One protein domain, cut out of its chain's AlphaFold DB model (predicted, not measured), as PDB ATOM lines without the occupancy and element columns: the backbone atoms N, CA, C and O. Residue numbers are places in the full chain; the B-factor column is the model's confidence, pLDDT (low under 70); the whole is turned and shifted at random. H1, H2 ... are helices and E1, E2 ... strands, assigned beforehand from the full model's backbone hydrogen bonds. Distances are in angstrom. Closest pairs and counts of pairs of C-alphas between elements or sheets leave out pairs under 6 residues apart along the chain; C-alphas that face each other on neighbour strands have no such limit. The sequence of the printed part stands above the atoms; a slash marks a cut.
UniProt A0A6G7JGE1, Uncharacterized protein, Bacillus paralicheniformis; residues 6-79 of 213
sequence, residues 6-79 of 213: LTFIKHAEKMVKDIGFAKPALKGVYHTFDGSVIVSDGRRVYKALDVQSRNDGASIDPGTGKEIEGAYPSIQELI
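AT A GLANCE: This is residues 6 to 79 of the 213 residues of an uncharacterized protein of Bacillus paralicheniformis (UniProt A0A6G7JGE1). With little regular structure, this is a small antiparallel sheet, E1 E2 E3, with helix H1 along one face; the long unnamed stretch 49 to 79 wraps round the sheet's E1 edge. The printed part has 74 residues, 26 in named elements, in the order H1 H2 E1 E2 E3: mixed class, compact, radius of gyration of the C-alphas 11.0 A, spans 30 by 28 by 23 A.

HOW THE PARTS SIT: H1, residues 6 to 16, is over E2, residues 37 to 40, at a height over the sheet of 8.6 A: two layers, a helix on one face of a sheet. The closest C-alphas are those of Ala 12 and Val 39, 6.0 A. H2, residues 24 to 27, only grazes the sheet. E1, residues 29 to 31, E2 and E3, residues 45 to 48, form a meander, each strand the antiparallel neighbour of the one before: N 30 and O 38 are 2.8 A apart, N 39 and O 46 2.9 A, both within hydrogen-bond range. In H1, 6 of 7 O i to N i+4 pairs are within range; H2 is too short for one.

IN THESE COORDINATES: H1 spans 15.3 A from C-alpha 6 at (2.862, -29.352, -25.093); E3 ends at C-alpha 48, (-5.054, -37.291, -23.005).

THE WHOLE: The farthest C-alphas, of Ala 22 and Asp 50, are 30.0 A apart. The printed part has no cut; no link is long; no printed residue is under 70.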
ATOM      1  N   LEU A   6       1.745 -29.927 -25.840       96.00
ATOM      2  CA  LEU A   6       2.862 -29.352 -25.093       96.00
ATOM      3  C   LEU A   6       2.548 -29.202 -23.598       96.00
ATOM      4  O   LEU A   6       3.430 -29.410 -22.764       96.00
ATOM      5  N   THR A   7       1.307 -28.852 -23.246       96.94
ATOM      6  CA  THR A   7       0.867 -28.814 -21.844       96.94
ATOM      7  C   THR A   7       0.967 -30.202 -21.220       96.94
ATOM      8  O   THR A   7       1.541 -30.335 -20.141       96.94
ATOM      9  N   PHE A   8       0.479 -31.236 -21.911       97.56
ATOM     10  CA  PHE A   8       0.566 -32.613 -21.426       97.56
ATOM     11  C   PHE A   8       2.023 -33.051 -21.216       97.56
ATOM     12  O   PHE A   8       2.367 -33.537 -20.139       97.56
ATOM     13  N   ILE A   9       2.897 -32.816 -22.203       97.25
ATOM     14  CA  ILE A   9       4.316 -33.200 -22.141       97.25
ATOM     15  C   ILE A   9       5.035 -32.557 -20.947       97.25
ATOM     16  O   ILE A   9       5.779 -33.245 -20.254       97.25
ATOM     17  N   LYS A  10       4.761 -31.285 -20.628       96.56
ATOM     18  CA  LYS A  10       5.352 -30.608 -19.454       96.56
ATOM     19  C   LYS A  10       5.005 -31.282 -18.125       96.56
ATOM     20  O   LYS A  10       5.813 -31.278 -17.198       96.56
ATOM     21  N   HIS A  11       3.792 -31.815 -17.997       96.44
ATOM     22  CA  HIS A  11       3.369 -32.548 -16.798       96.44
ATOM     23  C   HIS A  11       3.883 -33.987 -16.806       96.44
ATOM     24  O   HIS A  11       4.308 -34.490 -15.766       96.44
ATOM     25  N   ALA A  12       3.922 -34.614 -17.980       96.06
ATOM     26  CA  ALA A  12       4.507 -35.932 -18.169       96.06
ATOM     27  C   ALA A  12       5.994 -35.961 -17.784       96.06
ATOM     28  O   ALA A  12       6.405 -36.842 -17.036       96.06
ATOM     29  N   GLU A  13       6.779 -34.964 -18.207       95.50
ATOM     30  CA  GLU A  13       8.200 -34.825 -17.858       95.50
ATOM     31  C   GLU A  13       8.415 -34.816 -16.340       95.50
ATOM     32  O   GLU A  13       9.291 -35.514 -15.828       95.50
ATOM     33  N   LYS A  14       7.574 -34.084 -15.598       92.56
ATOM     34  CA  LYS A  14       7.631 -34.047 -14.129       92.56
ATOM     35  C   LYS A  14       7.332 -35.410 -13.510       92.56
ATOM     36  O   LYS A  14       8.016 -35.792 -12.568       92.56
ATOM     37  N   MET A  15       6.336 -36.130 -14.032       92.06
ATOM     38  CA  MET A  15       5.964 -37.458 -13.532       92.06
ATOM     39  C   MET A  15       7.103 -38.466 -13.708       92.06
ATOM     40  O   MET A  15       7.387 -39.234 -12.793       92.06
ATOM     41  N   VAL A  16       7.760 -38.467 -14.871       91.75
ATOM     42  CA  VAL A  16       8.752 -39.499 -15.214       91.75
ATOM     43  C   VAL A  16      10.174 -39.181 -14.752       91.75
ATOM     44  O   VAL A  16      11.047 -40.049 -14.818       91.75
ATOM     45  N   LYS A  17      10.421 -37.957 -14.267       87.25
ATOM     46  CA  LYS A  17      11.754 -37.443 -13.919       87.25
ATOM     47  C   LYS A  17      12.543 -38.353 -12.971       87.25
ATOM     48  O   LYS A  17      13.747 -38.523 -13.156       87.25
ATOM     49  N   ASP A  18      11.869 -38.946 -11.990       81.19
ATOM     50  CA  ASP A  18      12.501 -39.747 -10.934       81.19
ATOM     51  C   ASP A  18      12.425 -41.266 -11.187       81.19
ATOM     52  O   ASP A  18      12.780 -42.071 -10.319       81.19
ATOM     53  N   ILE A  19      11.996 -41.690 -12.382       84.56
ATOM     54  CA  ILE A  19      11.939 -43.112 -12.735       84.56
ATOM     55  C   ILE A  19      13.362 -43.675 -12.820       84.56
ATOM     56  O   ILE A  19      14.199 -43.262 -13.628       84.56
ATOM     57  N   GLY A  20      13.636 -44.665 -11.971       76.50
ATOM     58  CA  GLY A  20      14.924 -45.348 -11.926       76.50
ATOM     59  C   GLY A  20      15.255 -46.104 -13.218       76.50
ATOM     60  O   GLY A  20      14.394 -46.419 -14.039       76.50
ATOM     61  N   PHE A  21      16.529 -46.466 -13.381       74.19
ATOM     62  CA  PHE A  21      17.028 -47.192 -14.559       74.19
ATOM     63  C   PHE A  21      16.378 -48.566 -14.790       74.19
ATOM     64  O   PHE A  21      16.456 -49.082 -15.896       74.19
ATOM     65  N   ALA A  22      15.724 -49.145 -13.779       78.44
ATOM     66  CA  ALA A  22      15.098 -50.463 -13.866       78.44
ATOM     67  C   ALA A  22      13.839 -50.510 -14.756       78.44
ATOM     68  O   ALA A  22      13.434 -51.595 -15.161       78.44
ATOM     69  N   LYS A  23      13.207 -49.365 -15.052       83.19
ATOM     70  CA  LYS A  23      11.991 -49.291 -15.884       83.19
ATOM     71  C   LYS A  23      12.149 -48.258 -17.011       83.19
ATOM     72  O   LYS A  23      11.425 -47.265 -17.027       83.19
ATOM     73  N   PRO A  24      13.097 -48.453 -17.946       83.88
ATOM     74  CA  PRO A  24      13.434 -47.445 -18.951       83.88
ATOM     75  C   PRO A  24      12.249 -47.091 -19.862       83.88
ATOM     76  O   PRO A  24      12.071 -45.919 -20.169       83.88
ATOM     77  N   ALA A  25      11.388 -48.056 -20.200       86.56
ATOM     78  CA  ALA A  25      10.197 -47.819 -21.023       86.56
ATOM     79  C   ALA A  25       9.189 -46.838 -20.386       86.56
ATOM     80  O   ALA A  25       8.515 -46.102 -21.099       86.56
ATOM     81  N   LEU A  26       9.114 -46.771 -19.048       91.50
ATOM     82  CA  LEU A  26       8.225 -45.832 -18.348       91.50
ATOM     83  C   LEU A  26       8.762 -44.397 -18.313       91.50
ATOM     84  O   LEU A  26       8.030 -43.490 -17.937       91.50
ATOM     85  N   LYS A  27      10.013 -44.158 -18.732       92.81
ATOM     86  CA  LYS A  27      10.550 -42.793 -18.859       92.81
ATOM     87  C   LYS A  27       9.914 -42.003 -20.005       92.81
ATOM     88  O   LYS A  27      10.148 -40.805 -20.116       92.81
ATOM     89  N   GLY A  28       9.149 -42.670 -20.868       94.50
ATOM     90  CA  GLY A  28       8.528 -42.072 -22.038       94.50
ATOM     91  C   GLY A  28       7.045 -41.776 -21.869       94.50
ATOM     92  O   GLY A  28       6.357 -42.294 -20.990       94.50
ATOM     93  N   VAL A  29       6.553 -40.972 -22.802       96.88
ATOM     94  CA  VAL A  29       5.139 -40.777 -23.102       96.88
ATOM     95  C   VAL A  29       4.781 -41.669 -24.280       96.88
ATOM     96  O   VAL A  29       5.344 -41.538 -25.369       96.88
ATOM     97  N   TYR A  30       3.838 -42.573 -24.064       97.25
ATOM     98  CA  TYR A  30       3.338 -43.477 -25.083       97.25
ATOM     99  C   TYR A  30       2.351 -42.762 -26.004       97.25
ATOM    100  O   TYR A  30       1.344 -42.229 -25.539       97.25
ATOM    101  N   HIS A  31       2.642 -42.751 -27.302       96.44
ATOM    102  CA  HIS A  31       1.816 -42.166 -28.353       96.44
ATOM    103  C   HIS A  31       1.026 -43.282 -29.023       96.44
ATOM    104  O   HIS A  31       1.564 -44.088 -29.775       96.44
ATOM    105  N   THR A  32      -0.259 -43.358 -28.707       95.19
ATOM    106  CA  THR A  32      -1.145 -44.412 -29.209       95.19
ATOM    107  C   THR A  32      -1.560 -44.163 -30.664       95.19
ATOM    108  O   THR A  32      -1.470 -43.048 -31.175       95.19
ATOM    109  N   PHE A  33      -2.072 -45.206 -31.321       94.06
ATOM    110  CA  PHE A  33      -2.541 -45.152 -32.711       94.06
ATOM    111  C   PHE A  33      -3.750 -44.234 -32.942       94.06
ATOM    112  O   PHE A  33      -3.960 -43.794 -34.068       94.06
ATOM    113  N   ASP A  34      -4.543 -43.964 -31.904       93.31
ATOM    114  CA  ASP A  34      -5.772 -43.166 -31.989       93.31
ATOM    115  C   ASP A  34      -5.542 -41.663 -31.746       93.31
ATOM    116  O   ASP A  34      -6.499 -40.920 -31.547       93.31
ATOM    117  N   GLY A  35      -4.284 -41.209 -31.725       93.81
ATOM    118  CA  GLY A  35      -3.949 -39.816 -31.428       93.81
ATOM    119  C   GLY A  35      -3.850 -39.501 -29.930       93.81
ATOM    120  O   GLY A  35      -3.474 -38.386 -29.563       93.81
ATOM    121  N   SER A  36      -4.121 -40.456 -29.032       96.00
ATOM    122  CA  SER A  36      -3.956 -40.253 -27.586       96.00
ATOM    123  C   SER A  36      -2.497 -40.353 -27.143       96.00
ATOM    124  O   SER A  36      -1.663 -41.010 -27.777       96.00
ATOM    125  N   VAL A  37      -2.215 -39.767 -25.984       97.12
ATOM    126  CA  VAL A  37      -0.949 -39.909 -25.258       97.12
ATOM    127  C   VAL A  37      -1.190 -40.436 -23.852       97.12
ATOM    128  O   VAL A  37      -2.192 -40.106 -23.213       97.12
ATOM    129  N   ILE A  38      -0.271 -41.268 -23.375       97.56
ATOM    130  CA  ILE A  38      -0.328 -41.906 -22.060       97.56
ATOM    131  C   ILE A  38       1.033 -41.757 -21.383       97.56
ATOM    132  O   ILE A  38       2.070 -41.977 -22.003       97.56
ATOM    133  N   VAL A  39       1.039 -41.414 -20.099       97.50
ATOM    134  CA  VAL A  39       2.243 -41.431 -19.261       97.50
ATOM    135  C   VAL A  39       1.933 -42.088 -17.923       97.50
ATOM    136  O   VAL A  39       0.837 -41.931 -17.381       97.50
ATOM    137  N   SER A  40       2.893 -42.843 -17.400       96.25
ATOM    138  CA  SER A  40       2.805 -43.522 -16.119       96.25
ATOM    139  C   SER A  40       4.187 -43.646 -15.490       96.25
ATOM    140  O   SER A  40       5.168 -43.916 -16.176       96.25
ATOM    141  N   ASP A  41       4.245 -43.522 -14.168       92.75
ATOM    142  CA  ASP A  41       5.409 -43.878 -13.347       92.75
ATOM    143  C   ASP A  41       5.319 -45.308 -12.773       92.75
ATOM    144  O   ASP A  41       6.136 -45.731 -11.950       92.75
ATOM    145  N   GLY A  42       4.325 -46.078 -13.228       91.88
ATOM    146  CA  GLY A  42       4.011 -47.417 -12.742       91.88
ATOM    147  C   GLY A  42       3.143 -47.440 -11.484       91.88
ATOM    148  O   GLY A  42       2.962 -48.516 -10.920       91.88
ATOM    149  N   ARG A  43       2.638 -46.286 -11.029       90.94
ATOM    150  CA  ARG A  43       1.670 -46.173  -9.925       90.94
ATOM    151  C   ARG A  43       0.445 -45.361 -10.321       90.94
ATOM    152  O   ARG A  43      -0.675 -45.751 -10.022       90.94
ATOM    153  N   ARG A  44       0.667 -44.235 -10.988       94.75
ATOM    154  CA  ARG A  44      -0.375 -43.341 -11.511       94.75
ATOM    155  C   ARG A  44      -0.306 -43.276 -13.026       94.75
ATOM    156  O   ARG A  44       0.695 -43.667 -13.634       94.75
ATOM    157  N   VAL A  45      -1.382 -42.795 -13.635       97.88
ATOM    158  CA  VAL A  45      -1.519 -42.707 -15.092       97.88
ATOM    159  C   VAL A  45      -2.137 -41.370 -15.455       97.88
ATOM    160  O   VAL A  45      -3.186 -41.037 -14.916       97.88
ATOM    161  N   TYR A  46      -1.562 -40.651 -16.418       98.31
ATOM    162  CA  TYR A  46      -2.269 -39.589 -17.137       98.31
ATOM    163  C   TYR A  46      -2.529 -40.027 -18.577       98.31
ATOM    164  O   TYR A  46      -1.657 -40.611 -19.223       98.31
ATOM    165  N   LYS A  47      -3.725 -39.729 -19.085       97.88
ATOM    166  CA  LYS A  47      -4.118 -39.974 -20.474       97.88
ATOM    167  C   LYS A  47      -4.798 -38.739 -21.043       97.88
ATOM    168  O   LYS A  47      -5.737 -38.235 -20.432       97.88
ATOM    169  N   ALA A  48      -4.362 -38.305 -22.220       97.75
ATOM    170  CA  ALA A  48      -5.054 -37.291 -23.005       97.75
ATOM    171  C   ALA A  48      -5.418 -37.848 -24.384       97.75
ATOM    172  O   ALA A  48      -4.594 -38.514 -25.008       97.75
ATOM    173  N   LEU A  49      -6.654 -37.616 -24.823       96.25
ATOM    174  CA  LEU A  49      -7.208 -38.156 -26.064       96.25
ATOM    175  C   LEU A  49      -6.996 -37.194 -27.230       96.25
ATOM    176  O   LEU A  49      -7.223 -35.998 -27.068       96.25
ATOM    177  N   ASP A  50      -6.624 -37.742 -28.389       94.25
ATOM    178  CA  ASP A  50      -6.560 -37.019 -29.670       94.25
ATOM    179  C   ASP A  50      -5.806 -35.674 -29.591       94.25
ATOM    180  O   ASP A  50      -6.295 -34.615 -29.982       94.25
ATOM    181  N   VAL A  51      -4.604 -35.698 -29.008       93.81
ATOM    182  CA  VAL A  51      -3.778 -34.489 -28.814       93.81
ATOM    183  C   VAL A  51      -2.618 -34.389 -29.798       93.81
ATOM    184  O   VAL A  51      -1.869 -33.414 -29.768       93.81
ATOM    185  N   GLN A  52      -2.416 -35.407 -30.633       92.12
ATOM    186  CA  GLN A  52      -1.257 -35.526 -31.513       92.12
ATOM    187  C   GLN A  52      -1.580 -36.382 -32.749       92.12
ATOM    188  O   GLN A  52      -2.524 -37.161 -32.734       92.12
ATOM    189  N   SER A  53      -0.795 -36.240 -33.821       91.38
ATOM    190  CA  SER A  53      -1.077 -36.851 -35.134       91.38
ATOM    191  C   SER A  53      -0.275 -38.118 -35.463       91.38
ATOM    192  O   SER A  53      -0.455 -38.690 -36.536       91.38
ATOM    193  N   ARG A  54       0.666 -38.529 -34.608       89.81
ATOM    194  CA  ARG A  54       1.398 -39.795 -34.746       89.81
ATOM    195  C   ARG A  54       0.455 -40.966 -34.518       89.81
ATOM    196  O   ARG A  54      -0.445 -40.925 -33.682       89.81
ATOM    197  N   ASN A  55       0.745 -42.035 -35.238       85.69
ATOM    198  CA  ASN A  55      -0.026 -43.265 -35.263       85.69
ATOM    199  C   ASN A  55       0.904 -44.486 -35.340       85.69
ATOM    200  O   ASN A  55       0.636 -45.435 -36.069       85.69
ATOM    201  N   ASP A  56       2.030 -44.430 -34.633       89.81
ATOM    202  CA  ASP A  56       3.097 -45.430 -34.703       89.81
ATOM    203  C   ASP A  56       3.254 -46.260 -33.423       89.81
ATOM    204  O   ASP A  56       3.973 -47.255 -33.432       89.81
ATOM    205  N   GLY A  57       2.573 -45.901 -32.329       91.44
ATOM    206  CA  GLY A  57       2.742 -46.610 -31.061       91.44
ATOM    207  C   GLY A  57       4.087 -46.313 -30.389       91.44
ATOM    208  O   GLY A  57       4.565 -47.134 -29.608       91.44
ATOM    209  N   ALA A  58       4.738 -45.191 -30.708       93.44
ATOM    210  CA  ALA A  58       6.065 -44.883 -30.184       93.44
ATOM    211  C   ALA A  58       6.028 -44.398 -28.725       93.44
ATOM    212  O   ALA A  58       5.104 -43.707 -28.288       93.44
ATOM    213  N   SER A  59       7.084 -44.704 -27.968       95.44
ATOM    214  CA  SER A  59       7.337 -44.099 -26.654       95.44
ATOM    215  C   SER A  59       8.366 -42.992 -26.805       95.44
ATOM    216  O   SER A  59       9.464 -43.250 -27.282       95.44
ATOM    217  N   ILE A  60       8.036 -41.767 -26.408       95.44
ATOM    218  CA  ILE A  60       8.905 -40.598 -26.601       95.44
ATOM    219  C   ILE A  60       9.343 -40.052 -25.247       95.44
ATOM    220  O   ILE A  60       8.509 -39.793 -24.383       95.44
ATOM    221  N   ASP A  61      10.642 -39.849 -25.062       95.31
ATOM    222  CA  ASP A  61      11.193 -39.161 -23.898       95.31
ATOM    223  C   ASP A  61      10.712 -37.693 -23.894       95.31
ATOM    224  O   ASP A  61      11.002 -36.953 -24.840       95.31
ATOM    225  N   PRO A  62       9.967 -37.247 -22.866       95.00
ATOM    226  CA  PRO A  62       9.337 -35.928 -22.871       95.00
ATOM    227  C   PRO A  62      10.329 -34.763 -22.742       95.00
ATOM    228  O   PRO A  62       9.982 -33.647 -23.117       95.00
ATOM    229  N   GLY A  63      11.548 -34.999 -22.243       93.19
ATOM    230  CA  GLY A  63      12.569 -33.956 -22.093       93.19
ATOM    231  C   GLY A  63      13.438 -33.778 -23.341       93.19
ATOM    232  O   GLY A  63      13.877 -32.670 -23.647       93.19
ATOM    233  N   THR A  64      13.692 -34.861 -24.079       93.31
ATOM    234  CA  THR A  64      14.592 -34.858 -25.247       93.31
ATOM    235  C   THR A  64      13.874 -34.987 -26.589       93.31
ATOM    236  O   THR A  64      14.478 -34.695 -27.622       93.31
ATOM    237  N   GLY A  65      12.621 -35.449 -26.600       93.31
ATOM    238  CA  GLY A  65      11.857 -35.747 -27.813       93.31
ATOM    239  C   GLY A  65      12.341 -36.988 -28.572       93.31
ATOM    240  O   GLY A  65      11.885 -37.237 -29.688       93.31
ATOM    241  N   LYS A  66      13.276 -37.758 -28.005       94.56
ATOM    242  CA  LYS A  66      13.807 -38.976 -28.626       94.56
ATOM    243  C   LYS A  66      12.894 -40.162 -28.364       94.56
ATOM    244  O   LYS A  66      12.303 -40.278 -27.296       94.56
ATOM    245  N   GLU A  67      12.828 -41.065 -29.329       94.94
ATOM    246  CA  GLU A  67      12.153 -42.343 -29.147       94.94
ATOM    247  C   GLU A  67      12.914 -43.223 -28.147       94.94
ATOM    248  O   GLU A  67      14.148 -43.268 -28.146       94.94
ATOM    249  N   ILE A  68      12.165 -43.889 -27.274       93.31
ATOM    250  CA  ILE A  68      12.662 -44.858 -26.304       93.31
ATOM    251  C   ILE A  68      12.468 -46.247 -26.892       93.31
ATOM    252  O   ILE A  68      11.358 -46.633 -27.249       93.31
ATOM    253  N   GLU A  69      13.558 -47.005 -26.953       90.81
ATOM    254  CA  GLU A  69      13.535 -48.376 -27.443       90.81
ATOM    255  C   GLU A  69      12.786 -49.306 -26.472       90.81
ATOM    256  O   GLU A  69      12.985 -49.264 -25.253       90.81
ATOM    257  N   GLY A  70      11.949 -50.180 -27.033       88.62
ATOM    258  CA  GLY A  70      11.173 -51.175 -26.297       88.62
ATOM    259  C   GLY A  70       9.672 -50.885 -26.270       88.62
ATOM    260  O   GLY A  70       9.207 -49.787 -26.563       88.62
ATOM    261  N   ALA A  71       8.895 -51.910 -25.925       90.38
ATOM    262  CA  ALA A  71       7.449 -51.781 -25.818       90.38
ATOM    263  C   ALA A  71       7.063 -51.019 -24.545       90.38
ATOM    264  O   ALA A  71       7.567 -51.315 -23.455       90.38
ATOM    265  N   TYR A  72       6.121 -50.083 -24.670       93.88
ATOM    266  CA  TYR A  72       5.498 -49.478 -23.500       93.88
ATOM    267  C   TYR A  72       4.710 -50.549 -22.731       93.88
ATOM    268  O   TYR A  72       3.960 -51.310 -23.353       93.88
ATOM    269  N   PRO A  73       4.864 -50.655 -21.402       92.38
ATOM    270  CA  PRO A  73       4.144 -51.661 -20.636       92.38
ATOM    271  C   PRO A  73       2.637 -51.391 -20.644       92.38
ATOM    272  O   PRO A  73       2.181 -50.248 -20.717       92.38
ATOM    273  N   SER A  74       1.851 -52.459 -20.520       92.81
ATOM    274  CA  SER A  74       0.410 -52.323 -20.317       92.81
ATOM    275  C   SER A  74       0.127 -51.608 -18.996       92.81
ATOM    276  O   SER A  74       0.685 -51.962 -17.961       92.81
ATOM    277  N   ILE A  75      -0.775 -50.627 -19.033       93.94
ATOM    278  CA  ILE A  75      -1.243 -49.875 -17.855       93.94
ATOM    279  C   ILE A  75      -2.638 -50.305 -17.388       93.94
ATOM    280  O   ILE A  75      -3.200 -49.683 -16.494       93.94
ATOM    281  N   GLN A  76      -3.234 -51.329 -18.006       94.00
ATOM    282  CA  GLN A  76      -4.634 -51.704 -17.753       94.00
ATOM    283  C   GLN A  76      -4.894 -52.121 -16.302       94.00
ATOM    284  O   GLN A  76      -5.993 -51.922 -15.799       94.00
ATOM    285  N   GLU A  77      -3.883 -52.665 -15.628       92.88
ATOM    286  CA  GLU A  77      -3.953 -53.053 -14.213       92.88
ATOM    287  C   GLU A  77      -3.973 -51.850 -13.266       92.88
ATOM    288  O   GLU A  77      -4.383 -51.983 -12.121       92.88
ATOM    289  N   LEU A  78      -3.560 -50.669 -13.736       94.69
ATOM    290  CA  LEU A  78      -3.598 -49.434 -12.954       94.69
ATOM    291  C   LEU A  78      -4.935 -48.702 -13.088       94.69
ATOM    292  O   LEU A  78      -5.133 -47.700 -12.412       94.69
ATOM    293  N   ILE A  79      -5.825 -49.139 -13.983       95.62
ATOM    294  CA  ILE A  79      -7.100 -48.472 -14.257       95.62
ATOM    295  C   ILE A  79      -8.198 -49.166 -13.437       95.62
ATOM    296  O   ILE A  79      -8.505 -50.323 -13.738       95.62
TER     297      ILE A  79